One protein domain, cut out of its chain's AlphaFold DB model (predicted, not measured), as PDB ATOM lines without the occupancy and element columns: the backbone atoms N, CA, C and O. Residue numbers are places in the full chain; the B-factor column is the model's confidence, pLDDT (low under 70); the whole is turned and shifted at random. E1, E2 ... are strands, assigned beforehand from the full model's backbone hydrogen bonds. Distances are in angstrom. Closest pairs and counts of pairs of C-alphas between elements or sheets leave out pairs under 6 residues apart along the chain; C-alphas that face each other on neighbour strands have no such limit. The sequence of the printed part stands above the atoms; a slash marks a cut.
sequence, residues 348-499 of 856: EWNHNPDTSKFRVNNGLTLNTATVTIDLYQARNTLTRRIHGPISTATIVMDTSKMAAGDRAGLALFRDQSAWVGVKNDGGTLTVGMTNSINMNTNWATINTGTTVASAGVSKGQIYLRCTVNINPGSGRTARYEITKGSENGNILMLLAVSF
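This is residues 348 to 499 of the 856 residues of the protein "GH43_C2 domain-containing protein" of Monosporascus ibericus (UniProt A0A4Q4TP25). Two strongly twisted sheets of four strands each, E5 E6 E7 E8 and E4 E9 E10 E11, lie face to face as a sandwich, with their strands nearly aligned, 19 degrees apart. The small hairpin of E2 and E3 and the short strand E1 lie outside this sandwich, off the side where E4 and E5 are the edge strands, and residues 367 to 389 wind from the hairpin to E4. The printed part has 152 residues with eleven named strands, E1 to E11 in order along the chain, and no named helix; the class is all strand. Each large sheet is antiparallel throughout, in the orders E5 - E6 - E7 - E8 and E4 - E9 - E10 - E11. The whole is compact and rounded, with a radius of gyration of the C-alphas of 15.1 A and spans of 41 by 35 by 31 A.

One sheet is formed by E5, residues 407 to 412, E6, residues 416 to 425, E7, residues 428 to 439, and E8, residues 445 to 456. It is a meander, each strand the antiparallel neighbour of the one before. In the hairpin E5 and E6, N 410 and O 420 are 2.8 A apart, within hydrogen-bond range. In the hairpin E6 and E7, N 421 and O 432 are 2.9 A apart, and in the hairpin E7 and E8, N 431 and O 455 are 2.8 A apart. E6 bends by 73 degrees at residue 421, E7 by 70 degrees at residue 431 and E8 by 60 degrees at residue 453. The other large sheet is formed by E4, residues 390 to 398, E9, residues 461 to 469, E10, residues 477 to 484, and E11, residues 491 to 498. E9, E10 and E11 make a second meander. E4 and E9 are antiparallel at 166 degrees between their directions, with N 395 and O 464 at 2.8 A. In the hairpin E9 and E10, N 465 and O 481 are 2.9 A apart; in the hairpin E10 and E11, N 480 and O 495 are 2.8 A apart. The parts of the two sheets that face each other are 10.1 A centre to centre, and their best planes are 12 degrees apart. The closest C-alphas of E5 and E9 are those of Leu 410 and Leu 464, at 6.4 A. E2, residues 358 to 360, and E3, residues 364 to 366, form a hairpin with N 365 and O 359 at 2.8 A. E1, residues 348 to 350, pairs with no named strand, but its residues 348 to 349 pair with residues 382 to 383, antiparallel.

E1 begins at C-alpha 348, (-25.854, 6.305, -19.251). E1, E2 and E3 measure 6.7, 7.0 and 6.5 A from first to last C-alpha. E4 runs 27.0 A from C-alpha 390 at (-35.462, -12.036, -19.273). E5 measures 15.2 A, E6 24.6 A, E7 29.3 A and E8 28.4 A. E9 measures 27.0 A, E10 23.7 A and E11 20.7 A, ending at C-alpha 498, (-37.206, -10.884, -4.921).

The two C-alphas farthest apart are those of Gly 427 and Pro 472, at 42.4 A. The printed part has no cut. The link from E3 to E4, with 23 residues, is long; the other links are short or tight. The mean pLDDT of the printed part is 90.4, but residues 485 to 487 and 489 to 499 are under 70, and E11 has a mean of 62.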
ATOM      1  N   GLU A 348     -25.514   5.071 -19.951       98.88
ATOM      2  CA  GLU A 348     -25.854   6.305 -19.251       98.88
ATOM      3  C   GLU A 348     -25.295   6.229 -17.820       98.88
ATOM      4  O   GLU A 348     -25.261   5.177 -17.191       98.88
ATOM      5  N   TRP A 349     -24.796   7.332 -17.278       98.88
ATOM      6  CA  TRP A 349     -24.395   7.431 -15.878       98.88
ATOM      7  C   TRP A 349     -25.609   7.783 -15.022       98.88
ATOM      8  O   TRP A 349     -26.406   8.647 -15.386       98.88
ATOM      9  N   ASN A 350     -25.725   7.179 -13.841       98.69
ATOM     10  CA  ASN A 350     -26.581   7.716 -12.790       98.69
ATOM     11  C   ASN A 350     -26.012   9.074 -12.337       98.69
ATOM     12  O   ASN A 350     -24.988   9.099 -11.647       98.69
ATOM     13  N   HIS A 351     -26.689  10.173 -12.700       98.75
ATOM     14  CA  HIS A 351     -26.207  11.555 -12.567       98.75
ATOM     15  C   HIS A 351     -24.927  11.844 -13.388       98.75
ATOM     16  O   HIS A 351     -24.303  10.949 -13.955       98.75
ATOM     17  N   ASN A 352     -24.528  13.116 -13.501       98.75
ATOM     18  CA  ASN A 352     -23.315  13.517 -14.220       98.75
ATOM     19  C   ASN A 352     -22.064  12.858 -13.596       98.75
ATOM     20  O   ASN A 352     -21.852  12.973 -12.379       98.75
ATOM     21  N   PRO A 353     -21.184  12.233 -14.397       98.38
ATOM     22  CA  PRO A 353     -19.950  11.648 -13.888       98.38
ATOM     23  C   PRO A 353     -18.959  12.720 -13.407       98.38
ATOM     24  O   PRO A 353     -18.991  13.878 -13.820       98.38
ATOM     25  N   ASP A 354     -18.023  12.325 -12.550       98.25
ATOM     26  CA  ASP A 354     -16.708  12.959 -12.475       98.25
ATOM     27  C   ASP A 354     -15.848  12.402 -13.623       98.25
ATOM     28  O   ASP A 354     -15.416  11.241 -13.608       98.25
ATOM     29  N   THR A 355     -15.615  13.230 -14.642       97.81
ATOM     30  CA  THR A 355     -14.830  12.886 -15.838       97.81
ATOM     31  C   THR A 355     -13.338  12.708 -15.555       97.81
ATOM     32  O   THR A 355     -12.644  12.104 -16.367       97.81
ATOM     33  N   SER A 356     -12.835  13.133 -14.387       98.25
ATOM     34  CA  SER A 356     -11.469  12.826 -13.940       98.25
ATOM     35  C   SER A 356     -11.322  11.407 -13.373       98.25
ATOM     36  O   SER A 356     -10.205  10.951 -13.120       98.25
ATOM     37  N   LYS A 357     -12.440  10.696 -13.150       98.44
ATOM     38  CA  LYS A 357     -12.474   9.405 -12.441       98.44
ATOM     39  C   LYS A 357     -12.831   8.216 -13.319       98.44
ATOM     40  O   LYS A 357     -12.761   7.096 -12.825       98.44
ATOM     41  N   PHE A 358     -13.131   8.396 -14.603       98.44
ATOM     42  CA  PHE A 358     -13.239   7.275 -15.541       98.44
ATOM     43  C   PHE A 358     -12.343   7.457 -16.766       98.44
ATOM     44  O   PHE A 358     -11.957   8.569 -17.113       98.44
ATOM     45  N   ARG A 359     -12.011   6.348 -17.433       98.12
ATOM     46  CA  ARG A 359     -11.362   6.348 -18.750       98.12
ATOM     47  C   ARG A 359     -11.822   5.137 -19.551       98.12
ATOM     48  O   ARG A 359     -11.758   4.021 -19.044       98.12
ATOM     49  N   VAL A 360     -12.206   5.360 -20.805       98.19
ATOM     50  CA  VAL A 360     -12.344   4.301 -21.815       98.19
ATOM     51  C   VAL A 360     -11.064   4.258 -22.650       98.19
ATOM     52  O   VAL A 360     -10.560   5.308 -23.053       98.19
ATOM     53  N   ASN A 361     -10.497   3.066 -22.838       96.88
ATOM     54  CA  ASN A 361      -9.298   2.821 -23.641       96.88
ATOM     55  C   ASN A 361      -9.172   1.315 -23.954       96.88
ATOM     56  O   ASN A 361      -8.351   0.637 -23.331       96.88
ATOM     57  N   ASN A 362      -9.978   0.785 -24.882       96.12
ATOM     58  CA  ASN A 362     -10.101  -0.665 -25.132       96.12
ATOM     59  C   ASN A 362     -10.350  -1.448 -23.823       96.12
ATOM     60  O   ASN A 362      -9.592  -2.343 -23.446       96.12
ATOM     61  N   GLY A 363     -11.362  -0.998 -23.084       96.56
ATOM     62  CA  GLY A 363     -11.637  -1.357 -21.696       96.56
ATOM     63  C   GLY A 363     -12.018  -0.127 -20.865       96.56
ATOM     64  O   GLY A 363     -11.585   0.993 -21.151       96.56
ATOM     65  N   LEU A 364     -12.826  -0.326 -19.821       98.19
ATOM     66  CA  LEU A 364     -13.285   0.730 -18.913       98.19
ATOM     67  C   LEU A 364     -12.501   0.701 -17.593       98.19
ATOM     68  O   LEU A 364     -12.492  -0.297 -16.879       98.19
ATOM     69  N   THR A 365     -11.885   1.828 -17.236       98.19
ATOM     70  CA  THR A 365     -11.329   2.074 -15.898       98.19
ATOM     71  C   THR A 365     -12.267   2.985 -15.115       98.19
ATOM     72  O   THR A 365     -12.557   4.093 -15.567       98.19
ATOM     73  N   LEU A 366     -12.680   2.550 -13.921       98.38
ATOM     74  CA  LEU A 366     -13.371   3.373 -12.924       98.38
ATOM     75  C   LEU A 366     -12.456   3.561 -11.707       98.38
ATOM     76  O   LEU A 366     -12.012   2.588 -11.103       98.38
ATOM     77  N   ASN A 367     -12.184   4.811 -11.348       98.25
ATOM     78  CA  ASN A 367     -11.569   5.198 -10.081       98.25
ATOM     79  C   ASN A 367     -12.682   5.625  -9.115       98.25
ATOM     80  O   ASN A 367     -13.721   6.128  -9.548       98.25
ATOM     81  N   THR A 368     -12.473   5.480  -7.807       97.88
ATOM     82  CA  THR A 368     -13.472   5.885  -6.813       97.88
ATOM     83  C   THR A 368     -13.689   7.406  -6.830       97.88
ATOM     84  O   THR A 368     -12.787   8.201  -6.568       97.88
ATOM     85  N   ALA A 369     -14.914   7.811  -7.183       97.56
ATOM     86  CA  ALA A 369     -15.319   9.208  -7.373       97.56
ATOM     87  C   ALA A 369     -16.035   9.818  -6.152       97.56
ATOM     88  O   ALA A 369     -16.364  11.003  -6.141       97.56
ATOM     89  N   THR A 370     -16.332   9.024  -5.119       97.00
ATOM     90  CA  THR A 370     -17.013   9.488  -3.902       97.00
ATOM     91  C   THR A 370     -16.646   8.601  -2.716       97.00
ATOM     92  O   THR A 370     -16.660   7.378  -2.832       97.00
ATOM     93  N   VAL A 371     -16.362   9.205  -1.560       96.50
ATOM     94  CA  VAL A 371     -16.216   8.486  -0.285       96.50
ATOM     95  C   VAL A 371     -17.596   8.406   0.366       96.50
ATOM     96  O   VAL A 371     -18.084   9.387   0.918       96.50
ATOM     97  N   THR A 372     -18.259   7.254   0.255       95.81
ATOM     98  CA  THR A 372     -19.631   7.045   0.749       95.81
ATOM     99  C   THR A 372     -19.884   5.575   1.100       95.81
ATOM    100  O   THR A 372     -19.232   4.675   0.572       95.81
ATOM    101  N   ILE A 373     -20.856   5.325   1.985       93.00
ATOM    102  CA  ILE A 373     -21.454   3.993   2.194       93.00
ATOM    103  C   ILE A 373     -22.810   3.835   1.487       93.00
ATOM    104  O   ILE A 373     -23.319   2.719   1.413       93.00
ATOM    105  N   ASP A 374     -23.386   4.932   0.989       96.06
ATOM    106  CA  ASP A 374     -24.635   4.977   0.230       96.06
ATOM    107  C   ASP A 374     -24.348   4.880  -1.276       96.06
ATOM    108  O   ASP A 374     -23.734   5.784  -1.852       96.06
ATOM    109  N   LEU A 375     -24.832   3.803  -1.903       96.88
ATOM    110  CA  LEU A 375     -24.769   3.581  -3.351       96.88
ATOM    111  C   LEU A 375     -25.443   4.721  -4.130       96.88
ATOM    112  O   LEU A 375     -24.959   5.110  -5.188       96.88
ATOM    113  N   TYR A 376     -26.511   5.314  -3.591       97.38
ATOM    114  CA  TYR A 376     -27.240   6.394  -4.253       97.38
ATOM    115  C   TYR A 376     -26.539   7.755  -4.191       97.38
ATOM    116  O   TYR A 376     -26.976   8.685  -4.869       97.38
ATOM    117  N   GLN A 377     -25.443   7.878  -3.440       97.19
ATOM    118  CA  GLN A 377     -24.574   9.058  -3.466       97.19
ATOM    119  C   GLN A 377     -23.261   8.800  -4.234       97.19
ATOM    120  O   GLN A 377     -22.436   9.702  -4.346       97.19
ATOM    121  N   ALA A 378     -23.041   7.591  -4.765       97.81
ATOM    122  CA  ALA A 378     -21.806   7.230  -5.456       97.81
ATOM    123  C   ALA A 378     -21.806   7.712  -6.920       97.81
ATOM    124  O   ALA A 378     -22.448   7.112  -7.791       97.81
ATOM    125  N   ARG A 379     -21.034   8.775  -7.199       98.38
ATOM    126  CA  ARG A 379     -20.732   9.215  -8.573       98.38
ATOM    127  C   ARG A 379     -20.052   8.096  -9.367       98.38
ATOM    128  O   ARG A 379     -19.375   7.239  -8.803       98.38
ATOM    129  N   ASN A 380     -20.199   8.157 -10.687       98.50
ATOM    130  CA  ASN A 380     -19.664   7.187 -11.649       98.50
ATOM    131  C   ASN A 380     -20.251   5.770 -11.493       98.50
ATOM    132  O   ASN A 380     -19.615   4.777 -11.846       98.50
ATOM    133  N   THR A 381     -21.500   5.676 -11.027       98.75
ATOM    134  CA  THR A 381     -22.322   4.473 -11.207       98.75
ATOM    135  C   THR A 381     -22.803   4.444 -12.663       98.75
ATOM    136  O   THR A 381     -23.687   5.213 -13.038       98.75
ATOM    137  N   LEU A 382     -22.176   3.607 -13.495       98.81
ATOM    138  CA  LEU A 382     -22.536   3.433 -14.907       98.81
ATOM    139  C   LEU A 382     -23.712   2.454 -15.050       98.81
ATOM    140  O   LEU A 382     -23.706   1.394 -14.424       98.81
ATOM    141  N   THR A 383     -24.698   2.787 -15.879       98.69
ATOM    142  CA  THR A 383     -25.921   2.002 -16.089       98.69
ATOM    143  C   THR A 383     -26.230   1.820 -17.581       98.69
ATOM    144  O   THR A 383     -25.734   2.531 -18.453       98.69
ATOM    145  N   ARG A 384     -27.054   0.814 -17.885       96.25
ATOM    146  CA  ARG A 384     -27.708   0.625 -19.185       96.25
ATOM    147  C   ARG A 384     -29.059  -0.050 -18.977       96.25
ATOM    148  O   ARG A 384     -29.263  -0.709 -17.955       96.25
ATOM    149  N   ARG A 385     -29.962   0.077 -19.949       97.75
ATOM    150  CA  ARG A 385     -31.290  -0.556 -19.898       97.75
ATOM    151  C   ARG A 385     -31.196  -2.083 -19.939       97.75
ATOM    152  O   ARG A 385     -30.266  -2.660 -20.512       97.75
ATOM    153  N   ILE A 386     -32.181  -2.722 -19.310       96.69
ATOM    154  CA  ILE A 386     -32.334  -4.177 -19.245       96.69
ATOM    155  C   ILE A 386     -33.241  -4.603 -20.398       96.69
ATOM    156  O   ILE A 386     -34.408  -4.227 -20.428       96.69
ATOM    157  N   HIS A 387     -32.715  -5.407 -21.319       96.25
ATOM    158  CA  HIS A 387     -33.496  -5.938 -22.434       96.25
ATOM    159  C   HIS A 387     -34.392  -7.099 -21.970       96.25
ATOM    160  O   HIS A 387     -33.884  -8.110 -21.477       96.25
ATOM    161  N   GLY A 388     -35.710  -6.952 -22.098       94.62
ATOM    162  CA  GLY A 388     -36.695  -7.935 -21.642       94.62
ATOM    163  C   GLY A 388     -36.942  -9.099 -22.614       94.62
ATOM    164  O   GLY A 388     -36.378  -9.138 -23.705       94.62
ATOM    165  N   PRO A 389     -37.782 -10.080 -22.227       92.75
ATOM    166  CA  PRO A 389     -38.447 -10.213 -20.924       92.75
ATOM    167  C   PRO A 389     -37.541 -10.782 -19.819       92.75
ATOM    168  O   PRO A 389     -37.846 -10.649 -18.633       92.75
ATOM    169  N   ILE A 390     -36.445 -11.450 -20.190       93.25
ATOM    170  CA  ILE A 390     -35.462 -12.036 -19.273       93.25
ATOM    171  C   ILE A 390     -34.075 -11.724 -19.825       93.25
ATOM    172  O   ILE A 390     -33.781 -12.051 -20.973       93.25
ATOM    173  N   SER A 391     -33.223 -11.122 -19.000       93.81
ATOM    174  CA  SER A 391     -31.884 -10.675 -19.388       93.81
ATOM    175  C   SER A 391     -30.808 -11.325 -18.528       93.81
ATOM    176  O   SER A 391     -31.067 -11.696 -17.383       93.81
ATOM    177  N   THR A 392     -29.589 -11.437 -19.056       94.81
ATOM    178  CA  THR A 392     -28.391 -11.784 -18.277       94.81
ATOM    179  C   THR A 392     -27.269 -10.820 -18.621       94.81
ATOM    180  O   THR A 392     -26.828 -10.770 -19.765       94.81
ATOM    181  N   ALA A 393     -26.790 -10.083 -17.622       95.56
ATOM    182  CA  ALA A 393     -25.583  -9.276 -17.717       95.56
ATOM    183  C   ALA A 393     -24.433 -10.004 -17.007       95.56
ATOM    184  O   ALA A 393     -24.564 -10.328 -15.826       95.56
ATOM    185  N   THR A 394     -23.316 -10.231 -17.701       95.69
ATOM    186  CA  THR A 394     -22.023 -10.612 -17.105       95.69
ATOM    187  C   THR A 394     -21.080  -9.413 -17.225       95.69
ATOM    188  O   THR A 394     -20.964  -8.847 -18.309       95.69
ATOM    189  N   ILE A 395     -20.370  -9.048 -16.154       96.19
ATOM    190  CA  ILE A 395     -19.209  -8.145 -16.222       96.19
ATOM    191  C   ILE A 395     -17.932  -8.863 -15.785       96.19
ATOM    192  O   ILE A 395     -17.958  -9.771 -14.948       96.19
ATOM    193  N   VAL A 396     -16.808  -8.413 -16.337       95.44
ATOM    194  CA  VAL A 396     -15.458  -8.850 -15.974       95.44
ATOM    195  C   VAL A 396     -14.767  -7.695 -15.258       95.44
ATOM    196  O   VAL A 396     -14.698  -6.594 -15.794       95.44
ATOM    197  N   MET A 397     -14.268  -7.932 -14.046       95.06
ATOM    198  CA  MET A 397     -13.655  -6.900 -13.206       95.06
ATOM    199  C   MET A 397     -12.294  -7.369 -12.695       95.06
ATOM    200  O   MET A 397     -12.187  -8.464 -12.147       95.06
ATOM    201  N   ASP A 398     -11.258  -6.538 -12.826       95.12
ATOM    202  CA  ASP A 398      -9.990  -6.746 -12.123       95.12
ATOM    203  C   ASP A 398      -9.989  -5.999 -10.782       95.12
ATOM    204  O   ASP A 398     -10.201  -4.790 -10.713       95.12
ATOM    205  N   THR A 399      -9.725  -6.735  -9.706       94.44
ATOM    206  CA  THR A 399      -9.661  -6.219  -8.332       94.44
ATOM    207  C   THR A 399      -8.242  -5.848  -7.885       94.44
ATOM    208  O   THR A 399      -8.054  -5.379  -6.758       94.44
ATOM    209  N   SER A 400      -7.223  -6.042  -8.736       94.69
ATOM    210  CA  SER A 400      -5.805  -5.851  -8.392       94.69
ATOM    211  C   SER A 400      -5.501  -4.487  -7.754       94.69
ATOM    212  O   SER A 400      -4.748  -4.411  -6.778       94.69
ATOM    213  N   LYS A 401      -6.140  -3.418  -8.240       95.62
ATOM    214  CA  LYS A 401      -5.910  -2.032  -7.804       95.62
ATOM    215  C   LYS A 401      -6.854  -1.524  -6.711       95.62
ATOM    216  O   LYS A 401      -6.642  -0.411  -6.250       95.62
ATOM    217  N   MET A 402      -7.823  -2.321  -6.243       96.50
ATOM    218  CA  MET A 402      -8.716  -1.892  -5.154       96.50
ATOM    219  C   MET A 402      -7.918  -1.562  -3.881       96.50
ATOM    220  O   MET A 402      -7.108  -2.378  -3.412       96.50
ATOM    221  N   ALA A 403      -8.169  -0.379  -3.327       96.25
ATOM    222  CA  ALA A 403      -7.645   0.146  -2.073       96.25
ATOM    223  C   ALA A 403      -8.545  -0.238  -0.884       96.25
ATOM    224  O   ALA A 403      -9.645  -0.760  -1.063       96.25
ATOM    225  N   ALA A 404      -8.071  -0.027   0.346       96.44
ATOM    226  CA  ALA A 404      -8.864  -0.313   1.540       96.44
ATOM    227  C   ALA A 404     -10.034   0.682   1.664       96.44
ATOM    228  O   ALA A 404      -9.833   1.891   1.608       96.44
ATOM    229  N   GLY A 405     -11.247   0.157   1.843       96.06
ATOM    230  CA  GLY A 405     -12.513   0.894   1.808       96.06
ATOM    231  C   GLY A 405     -13.277   0.765   0.483       96.06
ATOM    232  O   GLY A 405     -14.489   0.979   0.478       96.06
ATOM    233  N   ASP A 406     -12.616   0.368  -0.613       97.81
ATOM    234  CA  ASP A 406     -13.245   0.294  -1.936       97.81
ATOM    235  C   ASP A 406     -14.342  -0.778  -2.020       97.81
ATOM    236  O   ASP A 406     -14.247  -1.872  -1.447       97.81
ATOM    237  N   ARG A 407     -15.376  -0.466  -2.808       97.44
ATOM    238  CA  ARG A 407     -16.529  -1.325  -3.106       97.44
ATOM    239  C   ARG A 407     -16.865  -1.201  -4.591       97.44
ATOM    240  O   ARG A 407     -17.063  -0.088  -5.065       97.44
ATOM    241  N   ALA A 408     -16.919  -2.317  -5.313       97.56
ATOM    242  CA  ALA A 408     -17.177  -2.335  -6.757       97.56
ATOM    243  C   ALA A 408     -17.905  -3.619  -7.181       97.56
ATOM    244  O   ALA A 408     -17.670  -4.685  -6.605       97.56
ATOM    245  N   GLY A 409     -18.786  -3.545  -8.182       96.94
ATOM    246  CA  GLY A 409     -19.555  -4.706  -8.633       96.94
ATOM    247  C   GLY A 409     -20.655  -4.406  -9.648       96.94
ATOM    248  O   GLY A 409     -20.689  -3.334 -10.244       96.94
ATOM    249  N   LEU A 410     -21.559  -5.373  -9.816       97.38
ATOM    250  CA  LEU A 410     -22.718  -5.325 -10.706       97.38
ATOM    251  C   LEU A 410     -24.001  -5.119  -9.892       97.38
ATOM    252  O   LEU A 410     -24.331  -5.947  -9.038       97.38
ATOM    253  N   ALA A 411     -24.732  -4.041 -10.173       96.31
ATOM    254  CA  ALA A 411     -25.990  -3.702  -9.514       96.31
ATOM    255  C   ALA A 411     -27.205  -3.937 -10.421       96.31
ATOM    256  O   ALA A 411     -27.177  -3.591 -11.600       96.31
ATOM    257  N   LEU A 412     -28.300  -4.435  -9.841       94.75
ATOM    258  CA  LEU A 412     -29.642  -4.136 -10.335       94.75
ATOM    259  C   LEU A 412     -30.055  -2.813  -9.681       94.75
ATOM    260  O   LEU A 412     -30.336  -2.778  -8.480       94.75
ATOM    261  N   PHE A 413     -29.993  -1.731 -10.456       95.94
ATOM    262  CA  PHE A 413     -30.093  -0.360  -9.959       95.94
ATOM    263  C   PHE A 413     -31.490   0.230 -10.195       95.94
ATOM    264  O   PHE A 413     -31.949   0.317 -11.333       95.94
ATOM    265  N   ARG A 414     -32.159   0.626  -9.109       94.50
ATOM    266  CA  ARG A 414     -33.445   1.345  -9.079       94.50
ATOM    267  C   ARG A 414     -33.614   2.027  -7.711       94.50
ATOM    268  O   ARG A 414     -32.656   2.123  -6.957       94.50
ATOM    269  N   ASP A 415     -34.820   2.448  -7.352       90.25
ATOM    270  CA  ASP A 415     -35.192   2.904  -6.003       90.25
ATOM    271  C   ASP A 415     -35.052   1.803  -4.919       90.25
ATOM    272  O   ASP A 415     -34.698   2.087  -3.768       90.25
ATOM    273  N   GLN A 416     -35.267   0.543  -5.317       91.06
ATOM    274  CA  GLN A 416     -35.040  -0.681  -4.540       91.06
ATOM    275  C   GLN A 416     -33.933  -1.509  -5.213       91.06
ATOM    276  O   GLN A 416     -34.193  -2.341  -6.082       91.06
ATOM    277  N   SER A 417     -32.682  -1.262  -4.822       93.62
ATOM    278  CA  SER A 417     -31.486  -1.844  -5.438       93.62
ATOM    279  C   SER A 417     -30.925  -3.057  -4.688       93.62
ATOM    280  O   SER A 417     -31.070  -3.230  -3.471       93.62
ATOM    281  N   ALA A 418     -30.176  -3.871  -5.430       92.56
ATOM    282  CA  ALA A 418     -29.218  -4.832  -4.889       92.56
ATOM    283  C   ALA A 418     -27.977  -4.887  -5.792       92.56
ATOM    284  O   ALA A 418     -28.055  -4.546  -6.970       92.56
ATOM    285  N   TRP A 419     -26.838  -5.339  -5.268       94.69
ATOM    286  CA  TRP A 419     -25.631  -5.558  -6.069       94.69
ATOM    287  C   TRP A 419     -24.798  -6.731  -5.572       94.69
ATOM    288  O   TRP A 419     -24.776  -7.041  -4.379       94.69
ATOM    289  N   VAL A 420     -24.076  -7.352  -6.501       93.69
ATOM    290  CA  VAL A 420     -23.072  -8.382  -6.237       93.69
ATOM    291  C   VAL A 420     -21.690  -7.852  -6.603       93.69
ATOM    292  O   VAL A 420     -21.527  -7.195  -7.630       93.69
ATOM    293  N   GLY A 421     -20.681  -8.105  -5.776       94.56
ATOM    294  CA  GLY A 421     -19.330  -7.628  -6.049       94.56
ATOM    295  C   GLY A 421     -18.394  -7.690  -4.857       94.56
ATOM    296  O   GLY A 421     -18.632  -8.426  -3.902       94.56
ATOM    297  N   VAL A 422     -17.304  -6.935  -4.945       95.69
ATOM    298  CA  VAL A 422     -16.152  -7.023  -4.047       95.69
ATOM    299  C   VAL A 422     -16.087  -5.816  -3.112       95.69
ATOM    300  O   VAL A 422     -16.378  -4.685  -3.505       95.69
ATOM    301  N   LYS A 423     -15.696  -6.076  -1.862       96.12
ATOM    302  CA  LYS A 423     -15.419  -5.099  -0.803       96.12
ATOM    303  C   LYS A 423     -14.011  -5.354  -0.278       96.12
ATOM    304  O   LYS A 423     -13.654  -6.511  -0.059       96.12
ATOM    305  N   ASN A 424     -13.218  -4.304  -0.090       96.38
ATOM    306  CA  ASN A 424     -11.867  -4.401   0.463       96.38
ATOM    307  C   ASN A 424     -11.814  -3.769   1.862       96.38
ATOM    308  O   ASN A 424     -11.364  -2.636   2.034       96.38
ATOM    309  N   ASP A 425     -12.293  -4.490   2.870       94.69
ATOM    310  CA  ASP A 425     -12.343  -3.987   4.241       94.69
ATOM    311  C   ASP A 425     -10.976  -4.212   4.923       94.69
ATOM    312  O   ASP A 425     -10.563  -5.336   5.215       94.69
ATOM    313  N   GLY A 426     -10.221  -3.124   5.123       89.94
ATOM    314  CA  GLY A 426      -8.919  -3.143   5.810       89.94
ATOM    315  C   GLY A 426      -7.796  -3.919   5.101       89.94
ATOM    316  O   GLY A 426      -6.841  -4.322   5.757       89.94
ATOM    317  N   GLY A 427      -7.906  -4.160   3.790       89.56
ATOM    318  CA  GLY A 427      -6.991  -5.024   3.030       89.56
ATOM    319  C   GLY A 427      -7.530  -6.441   2.791       89.56
ATOM    320  O   GLY A 427      -6.972  -7.173   1.971       89.56
ATOM    321  N   THR A 428      -8.624  -6.826   3.458       94.06
ATOM    322  CA  THR A 428      -9.293  -8.116   3.246       94.06
ATOM    323  C   THR A 428     -10.326  -7.985   2.134       94.06
ATOM    324  O   THR A 428     -11.356  -7.332   2.307       94.06
ATOM    325  N   LEU A 429     -10.081  -8.634   0.993       95.38
ATOM    326  CA  LEU A 429     -11.060  -8.695  -0.089       95.38
ATOM    327  C   LEU A 429     -12.105  -9.782   0.194       95.38
ATOM    328  O   LEU A 429     -11.787 -10.965   0.333       95.38
ATOM    329  N   THR A 430     -13.373  -9.382   0.208       94.00
ATOM    330  CA  THR A 430     -14.525 -10.289   0.203       94.00
ATOM    331  C   THR A 430     -15.364 -10.041  -1.042       94.00
ATOM    332  O   THR A 430     -15.538  -8.897  -1.453       94.00
ATOM    333  N   VAL A 431     -15.890 -11.103  -1.650       92.69
ATOM    334  CA  VAL A 431     -16.985 -11.004  -2.622       92.69
ATOM    335  C   VAL A 431     -18.293 -11.347  -1.918       92.69
ATOM    336  O   VAL A 431     -18.329 -12.234  -1.071       92.69
ATOM    337  N   GLY A 432     -19.378 -10.661  -2.243       88.81
ATOM    338  CA  GLY A 432     -20.684 -10.940  -1.661       88.81
ATOM    339  C   GLY A 432     -21.801 -10.173  -2.346       88.81
ATOM    340  O   GLY A 432     -21.573  -9.431  -3.302       88.81
ATOM    341  N   MET A 433     -23.016 -10.344  -1.836       89.62
ATOM    342  CA  MET A 433     -24.203  -9.671  -2.360       89.62
ATOM    343  C   MET A 433     -24.859  -8.828  -1.267       89.62
ATOM    344  O   MET A 433     -25.023  -9.273  -0.126       89.62
ATOM    345  N   THR A 434     -25.205  -7.594  -1.626       92.00
ATOM    346  CA  THR A 434     -25.861  -6.612  -0.759       92.00
ATOM    347  C   THR A 434     -27.240  -6.312  -1.332       92.00
ATOM    348  O   THR A 434     -27.334  -5.875  -2.477       92.00
ATOM    349  N   ASN A 435     -28.303  -6.532  -0.559       90.38
ATOM    350  CA  ASN A 435     -29.679  -6.227  -0.968       90.38
ATOM    351  C   ASN A 435     -30.337  -5.220  -0.014       90.38
ATOM    352  O   ASN A 435     -29.705  -4.751   0.934       90.38
ATOM    353  N   SER A 436     -31.621  -4.931  -0.241       88.06
ATOM    354  CA  SER A 436     -32.422  -4.029   0.600       88.06
ATOM    355  C   SER A 436     -31.889  -2.589   0.617       88.06
ATOM    356  O   SER A 436     -31.990  -1.905   1.635       88.06
ATOM    357  N   ILE A 437     -31.281  -2.139  -0.486       92.38
ATOM    358  CA  ILE A 437     -30.793  -0.766  -0.645       92.38
ATOM    359  C   ILE A 437     -31.980   0.065  -1.133       92.38
ATOM    360  O   ILE A 437     -32.395  -0.068  -2.280       92.38
ATOM    361  N   ASN A 438     -32.561   0.888  -0.265       92.25
ATOM    362  CA  ASN A 438     -33.906   1.426  -0.474       92.25
ATOM    363  C   ASN A 438     -33.936   2.952  -0.342       92.25
ATOM    364  O   ASN A 438     -33.352   3.513   0.592       92.25
ATOM    365  N   MET A 439     -34.688   3.606  -1.224       90.75
ATOM    366  CA  MET A 439     -35.177   4.975  -1.034       90.75
ATOM    367  C   MET A 439     -36.560   5.008  -0.369       90.75
ATOM    368  O   MET A 439     -37.216   3.981  -0.202       90.75
ATOM    369  N   ASN A 440     -37.002   6.205   0.014       88.31
ATOM    370  CA  ASN A 440     -38.408   6.529   0.254       88.31
ATOM    371  C   ASN A 440     -38.982   7.400  -0.880       88.31
ATOM    372  O   ASN A 440     -38.265   7.802  -1.793       88.31
ATOM    373  N   THR A 441     -40.261   7.763  -0.773       85.75
ATOM    374  CA  THR A 441     -41.000   8.611  -1.729       85.75
ATOM    375  C   THR A 441     -40.464  10.041  -1.901       85.75
ATOM    376  O   THR A 441     -40.866  10.729  -2.831       85.75
ATOM    377  N   ASN A 442     -39.540  10.500  -1.047       87.00
ATOM    378  CA  ASN A 442     -38.812  11.765  -1.222       87.00
ATOM    379  C   ASN A 442     -37.446  11.563  -1.915       87.00
ATOM    380  O   ASN A 442     -36.609  12.466  -1.910       87.00
ATOM    381  N   TRP A 443     -37.184  10.359  -2.438       91.19
ATOM    382  CA  TRP A 443     -35.912   9.912  -3.025       91.19
ATOM    383  C   TRP A 443     -34.706  10.030  -2.070       91.19
ATOM    384  O   TRP A 443     -33.539  10.085  -2.474       91.19
ATOM    385  N   ALA A 444     -34.984  10.049  -0.764       92.12
ATOM    386  CA  ALA A 444     -33.982   9.991   0.288       92.12
ATOM    387  C   ALA A 444     -33.678   8.528   0.635       92.12
ATOM    388  O   ALA A 444     -34.586   7.702   0.751       92.12
ATOM    389  N   THR A 445     -32.397   8.208   0.813       94.56
ATOM    390  CA  THR A 445     -31.947   6.856   1.160       94.56
ATOM    391  C   THR A 445     -32.402   6.503   2.576       94.56
ATOM    392  O   THR A 445     -32.055   7.201   3.527       94.56
ATOM    393  N   ILE A 446     -33.152   5.409   2.727       95.81
ATOM    394  CA  ILE A 446     -33.599   4.885   4.032       95.81
ATOM    395  C   ILE A 446     -32.855   3.616   4.455       95.81
ATOM    396  O   ILE A 446     -32.865   3.271   5.633       95.81
ATOM    397  N   ASN A 447     -32.198   2.924   3.520       95.69
ATOM    398  CA  ASN A 447     -31.333   1.791   3.828       95.69
ATOM    399  C   ASN A 447     -30.182   1.702   2.813       95.69
ATOM    400  O   ASN A 447     -30.422   1.701   1.609       95.69
ATOM    401  N   THR A 448     -28.944   1.602   3.301       95.94
ATOM    402  CA  THR A 448     -27.723   1.397   2.492       95.94
ATOM    403  C   THR A 448     -27.431  -0.084   2.207       95.94
ATOM    404  O   THR A 448     -26.469  -0.411   1.510       95.94
ATOM    405  N   GLY A 449     -28.300  -0.973   2.696       93.81
ATOM    406  CA  GLY A 449     -28.363  -2.392   2.372       93.81
ATOM    407  C   GLY A 449     -27.605  -3.313   3.322       93.81
ATOM    408  O   GLY A 449     -26.649  -2.936   4.001       93.81
ATOM    409  N   THR A 450     -28.025  -4.576   3.322       91.44
ATOM    410  CA  THR A 450     -27.463  -5.643   4.156       91.44
ATOM    411  C   THR A 450     -26.690  -6.625   3.287       91.44
ATOM    412  O   THR A 450     -27.187  -7.072   2.252       91.44
ATOM    413  N   THR A 451     -25.479  -7.000   3.709       90.81
ATOM    414  CA  THR A 451     -24.723  -8.087   3.062       90.81
ATOM    415  C   THR A 451     -25.338  -9.414   3.496       90.81
ATOM    416  O   THR A 451     -25.193  -9.790   4.656       90.81
ATOM    417  N   VAL A 452     -26.048 -10.105   2.602       87.56
ATOM    418  CA  VAL A 452     -26.795 -11.327   2.970       87.56
ATOM    419  C   VAL A 452     -25.937 -12.590   2.958       87.56
ATOM    420  O   VAL A 452     -26.243 -13.543   3.666       87.56
ATOM    421  N   ALA A 453     -24.841 -12.586   2.197       84.56
ATOM    422  CA  ALA A 453     -23.756 -13.560   2.288       84.56
ATOM    423  C   ALA A 453     -22.474 -12.982   1.659       84.56
ATOM    424  O   ALA A 453     -22.535 -12.062   0.835       84.56
ATOM    425  N   SER A 454     -21.314 -13.532   2.028       89.31
ATOM    426  CA  SER A 454     -20.014 -13.210   1.418       89.31
ATOM    427  C   SER A 454     -19.028 -14.384   1.514       89.31
ATOM    428  O   SER A 454     -19.253 -15.318   2.281       89.31
ATOM    429  N   ALA A 455     -17.944 -14.328   0.739       89.12
ATOM    430  CA  ALA A 455     -16.805 -15.242   0.780       89.12
ATOM    431  C   ALA A 455     -15.490 -14.461   0.582       89.12
ATOM    432  O   ALA A 455     -15.457 -13.458  -0.132       89.12
ATOM    433  N   GLY A 456     -14.392 -14.914   1.194       91.00
ATOM    434  CA  GLY A 456     -13.068 -14.308   0.996       91.00
ATOM    435  C   GLY A 456     -12.517 -14.575  -0.410       91.00
ATOM    436  O   GLY A 456     -12.649 -15.686  -0.924       91.00
ATOM    437  N   VAL A 457     -11.881 -13.577  -1.032       90.38
ATOM    438  CA  VAL A 457     -11.280 -13.705  -2.372       90.38
ATOM    439  C   VAL A 457      -9.872 -13.117  -2.444       90.38
ATOM    440  O   VAL A 457      -9.498 -12.215  -1.703       90.38
ATOM    441  N   SER A 458      -9.077 -13.644  -3.372       88.88
ATOM    442  CA  SER A 458      -7.769 -13.093  -3.748       88.88
ATOM    443  C   SER A 458      -7.947 -11.942  -4.741       88.88
ATOM    444  O   SER A 458      -8.895 -11.970  -5.526       88.88
ATOM    445  N   LYS A 459      -6.994 -11.002  -4.781       89.94
ATOM    446  CA  LYS A 459      -6.892 -10.011  -5.864       89.94
ATOM    447  C   LYS A 459      -6.761 -10.672  -7.246       89.94
ATOM    448  O   LYS A 459      -6.200 -11.761  -7.364       89.94
ATOM    449  N   GLY A 460      -7.252  -9.977  -8.271       90.44
ATOM    450  CA  GLY A 460      -7.252 -10.391  -9.676       90.44
ATOM    451  C   GLY A 460      -8.644 -10.345 -10.314       90.44
ATOM    452  O   GLY A 460      -9.561  -9.695  -9.802       90.44
ATOM    453  N   GLN A 461      -8.793 -11.055 -11.432       92.31
ATOM    454  CA  GLN A 461      -9.999 -11.075 -12.260       92.31
ATOM    455  C   GLN A 461     -11.152 -11.871 -11.624       92.31
ATOM    456  O   GLN A 461     -10.990 -13.030 -11.224       92.31
ATOM    457  N   ILE A 462     -12.337 -11.262 -11.589       91.75
ATOM    458  CA  ILE A 462     -13.593 -11.865 -11.134       91.75
ATOM    459  C   ILE A 462     -14.709 -11.619 -12.154       91.75
ATOM    460  O   ILE A 462     -14.759 -10.568 -12.797       91.75
ATOM    461  N   TYR A 463     -15.598 -12.598 -12.295       93.69
ATOM    462  CA  TYR A 463     -16.788 -12.522 -13.134       93.69
ATOM    463  C   TYR A 463     -18.011 -12.361 -12.232       93.69
ATOM    464  O   TYR A 463     -18.207 -13.130 -11.285       93.69
ATOM    465  N   LEU A 464     -18.819 -11.343 -12.514       93.88
ATOM    466  CA  LEU A 464     -20.027 -11.011 -11.763       93.88
ATOM    467  C   LEU A 464     -21.205 -11.020 -12.729       93.88
ATOM    468  O   LEU A 464     -21.175 -10.308 -13.734       93.88
ATOM    469  N   ARG A 465     -22.232 -11.818 -12.439       94.31
ATOM    470  CA  ARG A 465     -23.378 -12.000 -13.333       94.31
ATOM    471  C   ARG A 465     -24.700 -11.781 -12.605       94.31
ATOM    472  O   ARG A 465     -24.869 -12.192 -11.459       94.31
ATOM    473  N   CYS A 466     -25.645 -11.151 -13.294       93.19
ATOM    474  CA  CYS A 466     -27.023 -10.970 -12.859       93.19
ATOM    475  C   CYS A 466     -27.972 -11.432 -13.973       93.19
ATOM    476  O   CYS A 466     -27.968 -10.860 -15.063       93.19
ATOM    477  N   THR A 467     -28.789 -12.448 -13.696       93.56
ATOM    478  CA  THR A 467     -29.918 -12.856 -14.544       93.56
ATOM    479  C   THR A 467     -31.210 -12.347 -13.916       93.56
ATOM    480  O   THR A 467     -31.484 -12.660 -12.760       93.56
ATOM    481  N   VAL A 468     -32.022 -11.588 -14.649       90.69
ATOM    482  CA  VAL A 468     -33.232 -10.938 -14.122       90.69
ATOM    483  C   VAL A 468     -34.434 -11.169 -15.031       90.69
ATOM    484  O   VAL A 468     -34.323 -11.113 -16.255       90.69
ATOM    485  N   ASN A 469     -35.592 -11.433 -14.424       88.94
ATOM    486  CA  ASN A 469     -36.875 -11.537 -15.111       88.94
ATOM    487  C   ASN A 469     -37.658 -10.230 -14.925       88.94
ATOM    488  O   ASN A 469     -38.055  -9.911 -13.807       88.94
ATOM    489  N   ILE A 470     -37.892  -9.504 -16.020       91.50
ATOM    490  CA  ILE A 470     -38.611  -8.222 -16.048       91.50
ATOM    491  C   ILE A 470     -39.947  -8.301 -16.805       91.50
ATOM    492  O   ILE A 470     -40.437  -7.293 -17.307       91.50
ATOM    493  N   ASN A 471     -40.564  -9.487 -16.880       92.06
ATOM    494  CA  ASN A 471     -41.962  -9.594 -17.313       92.06
ATOM    495  C   ASN A 471     -42.856  -8.702 -16.422       92.06
ATOM    496  O   ASN A 471     -42.657  -8.714 -15.202       92.06
ATOM    497  N   PRO A 472     -43.876  -8.018 -16.970       90.94
ATOM    498  CA  PRO A 472     -44.755  -7.148 -16.192       90.94
ATOM    499  C   PRO A 472     -45.400  -7.831 -14.977       90.94
ATOM    500  O   PRO A 472     -45.747  -9.014 -15.037       90.94
ATOM    501  N   GLY A 473     -45.573  -7.103 -13.875       82.75
ATOM    502  CA  GLY A 473     -46.206  -7.581 -12.641       82.75
ATOM    503  C   GLY A 473     -45.235  -7.983 -11.522       82.75
ATOM    504  O   GLY A 473     -44.021  -7.820 -11.622       82.75
ATOM    505  N   SER A 474     -45.792  -8.493 -10.419       78.56
ATOM    506  CA  SER A 474     -45.112  -8.569  -9.119       78.56
ATOM    507  C   SER A 474     -44.360  -9.876  -8.837       78.56
ATOM    508  O   SER A 474     -44.401 -10.841  -9.604       78.56
ATOM    509  N   GLY A 475     -43.612  -9.890  -7.724       74.06
ATOM    510  CA  GLY A 475     -42.862 -11.063  -7.257       74.06
ATOM    511  C   GLY A 475     -41.664 -11.445  -8.132       74.06
ATOM    512  O   GLY A 475     -41.209 -12.587  -8.079       74.06
ATOM    513  N   ARG A 476     -41.167 -10.521  -8.962       82.88
ATOM    514  CA  ARG A 476     -40.046 -10.769  -9.874       82.88
ATOM    515  C   ARG A 476     -38.730 -10.926  -9.124       82.88
ATOM    516  O   ARG A 476     -38.511 -10.321  -8.075       82.88
ATOM    517  N   THR A 477     -37.852 -11.753  -9.680       78.19
ATOM    518  CA  THR A 477     -36.572 -12.110  -9.071       78.19
ATOM    519  C   THR A 477     -35.397 -11.815  -9.993       78.19
ATOM    520  O   THR A 477     -35.487 -11.943 -11.218       78.19
ATOM    521  N   ALA A 478     -34.266 -11.469  -9.376       85.62
ATOM    522  CA  ALA A 478     -32.952 -11.555  -9.998       85.62
ATOM    523  C   ALA A 478     -32.103 -12.622  -9.297       85.62
ATOM    524  O   ALA A 478     -32.229 -12.850  -8.091       85.62
ATOM    525  N   ARG A 479     -31.236 -13.269 -10.069       87.88
ATOM    526  CA  ARG A 479     -30.336 -14.352  -9.679       87.88
ATOM    527  C   ARG A 479     -28.903 -13.890  -9.933       87.88
ATOM    528  O   ARG A 479     -28.531 -13.633 -11.076       87.88
ATOM    529  N   TYR A 480     -28.126 -13.761  -8.865       86.56
ATOM    530  CA  TYR A 480     -26.732 -13.334  -8.902       86.56
ATOM    531  C   TYR A 480     -25.794 -14.539  -8.849       86.56
ATOM    532  O   TYR A 480     -25.937 -15.399  -7.978       86.56
ATOM    533  N   GLU A 481     -24.820 -14.561  -9.755       85.31
ATOM    534  CA  GLU A 481     -23.758 -15.564  -9.863       85.31
ATOM    535  C   GLU A 481     -22.381 -14.895  -9.761       85.31
ATOM    536  O   GLU A 481     -22.168 -13.787 -10.261       85.31
ATOM    537  N   ILE A 482     -21.434 -15.590  -9.126       81.31
ATOM    538  CA  ILE A 482     -20.023 -15.192  -9.040       81.31
ATOM    539  C   ILE A 482     -19.151 -16.371  -9.474       81.31
ATOM    540  O   ILE A 482     -19.230 -17.447  -8.875       81.31
ATOM    541  N   THR A 483     -18.263 -16.150 -10.443       78.50
ATOM    542  CA  THR A 483     -17.241 -17.118 -10.881       78.50
ATOM    543  C   THR A 483     -15.845 -16.480 -10.866       78.50
ATOM    544  O   THR A 483     -15.678 -15.263 -10.996       78.50
ATOM    545  N   LYS A 484     -14.806 -17.292 -10.628       71.56
ATOM    546  CA  LYS A 484     -13.400 -16.848 -10.533       71.56
ATOM    547  C   LYS A 484     -12.559 -17.521 -11.612       71.56
ATOM    548  O   LYS A 484     -12.695 -18.719 -11.841       71.56
ATOM    549  N   GLY A 485     -11.656 -16.761 -12.232       63.47
ATOM    550  CA  GLY A 485     -10.700 -17.253 -13.234       63.47
ATOM    551  C   GLY A 485     -11.274 -17.427 -14.646       63.47
ATOM    552  O   GLY A 485     -10.579 -17.129 -15.608       63.47
ATOM    553  N   SER A 486     -12.534 -17.838 -14.787       69.25
ATOM    554  CA  SER A 486     -13.236 -17.905 -16.075       69.25
ATOM    555  C   SER A 486     -14.742 -17.701 -15.901       69.25
ATOM    556  O   SER A 486     -15.284 -17.945 -14.821       69.25
ATOM    557  N   GLU A 487     -15.428 -17.277 -16.969       68.31
ATOM    558  CA  GLU A 487     -16.873 -16.999 -16.938       68.31
ATOM    559  C   GLU A 487     -17.688 -18.218 -16.478       68.31
ATOM    560  O   GLU A 487     -18.546 -18.102 -15.603       68.31
ATOM    561  N   ASN A 488     -17.360 -19.395 -17.016       72.06
ATOM    562  CA  ASN A 488     -17.969 -20.680 -16.659       72.06
ATOM    563  C   ASN A 488     -17.103 -21.469 -15.656       72.06
ATOM    564  O   ASN A 488     -17.092 -22.699 -15.670       72.06
ATOM    565  N   GLY A 489     -16.328 -20.764 -14.826       63.75
ATOM    566  CA  GLY A 489     -15.553 -21.359 -13.739       63.75
ATOM    567  C   GLY A 489     -16.435 -21.845 -12.586       63.75
ATOM    568  O   GLY A 489     -17.659 -21.717 -12.610       63.75
ATOM    569  N   ASN A 490     -15.809 -22.374 -11.533       64.62
ATOM    570  CA  ASN A 490     -16.535 -22.817 -10.341       64.62
ATOM    571  C   ASN A 490     -17.354 -21.658  -9.744       64.62
ATOM    572  O   ASN A 490     -16.798 -20.610  -9.399       64.62
ATOM    573  N   ILE A 491     -18.665 -21.872  -9.602       67.81
ATOM    574  CA  ILE A 491     -19.585 -20.929  -8.958       67.81
ATOM    575  C   ILE A 491     -19.180 -20.806  -7.488       67.81
ATOM    576  O   ILE A 491     -19.336 -21.746  -6.712       67.81
ATOM    577  N   LEU A 492     -18.659 -19.640  -7.103       60.00
ATOM    578  CA  LEU A 492     -18.311 -19.339  -5.711       60.00
ATOM    579  C   LEU A 492     -19.557 -19.082  -4.859       60.00
ATOM    580  O   LEU A 492     -19.531 -19.267  -3.645       60.00
ATOM    581  N   MET A 493     -20.625 -18.587  -5.486       60.62
ATOM    582  CA  MET A 493     -21.822 -18.115  -4.805       60.62
ATOM    583  C   MET A 493     -22.999 -18.014  -5.778       60.62
ATOM    584  O   MET A 493     -22.837 -17.566  -6.915       60.62
ATOM    585  N   LEU A 494     -24.188 -18.380  -5.293       61.25
ATOM    586  CA  LEU A 494     -25.457 -18.225  -5.996       61.25
ATOM    587  C   LEU A 494     -26.522 -17.684  -5.036       61.25
ATOM    588  O   LEU A 494     -26.765 -18.284  -3.991       61.25
ATOM    589  N   LEU A 495     -27.168 -16.573  -5.395       66.81
ATOM    590  CA  LEU A 495     -28.195 -15.917  -4.574       66.81
ATOM    591  C   LEU A 495     -29.367 -15.441  -5.434       66.81
ATOM    592  O   LEU A 495     -29.168 -14.966  -6.549       66.81
ATOM    593  N   ALA A 496     -30.581 -15.511  -4.891       59.12
ATOM    594  CA  ALA A 496     -31.772 -14.905  -5.481       59.12
ATOM    595  C   ALA A 496     -32.250 -13.723  -4.626       59.12
ATOM    596  O   ALA A 496     -32.145 -13.754  -3.399       59.12
ATOM    597  N   VAL A 497     -32.793 -12.693  -5.271       60.16
ATOM    598  CA  VAL A 497     -33.465 -11.560  -4.620       60.16
ATOM    599  C   VAL A 497     -34.818 -11.363  -5.282       60.16
ATOM    600  O   VAL A 497     -34.881 -11.241  -6.504       60.16
ATOM    601  N   SER A 498     -35.882 -11.324  -4.482       56.41
ATOM    602  CA  SER A 498     -37.206 -10.884  -4.921       56.41
ATOM    603  C   SER A 498     -37.320  -9.374  -4.766       56.41
ATOM    604  O   SER A 498     -37.036  -8.846  -3.691       56.41
ATOM    605  N   PHE A 499     -37.780  -8.698  -5.812       57.19
ATOM    606  CA  PHE A 499     -38.083  -7.271  -5.810       57.19
ATOM    607  C   PHE A 499     -39.596  -7.090  -5.935       57.19
ATOM    608  O   PHE A 499     -40.290  -7.904  -6.558       57.19
TER     609      PHE A 499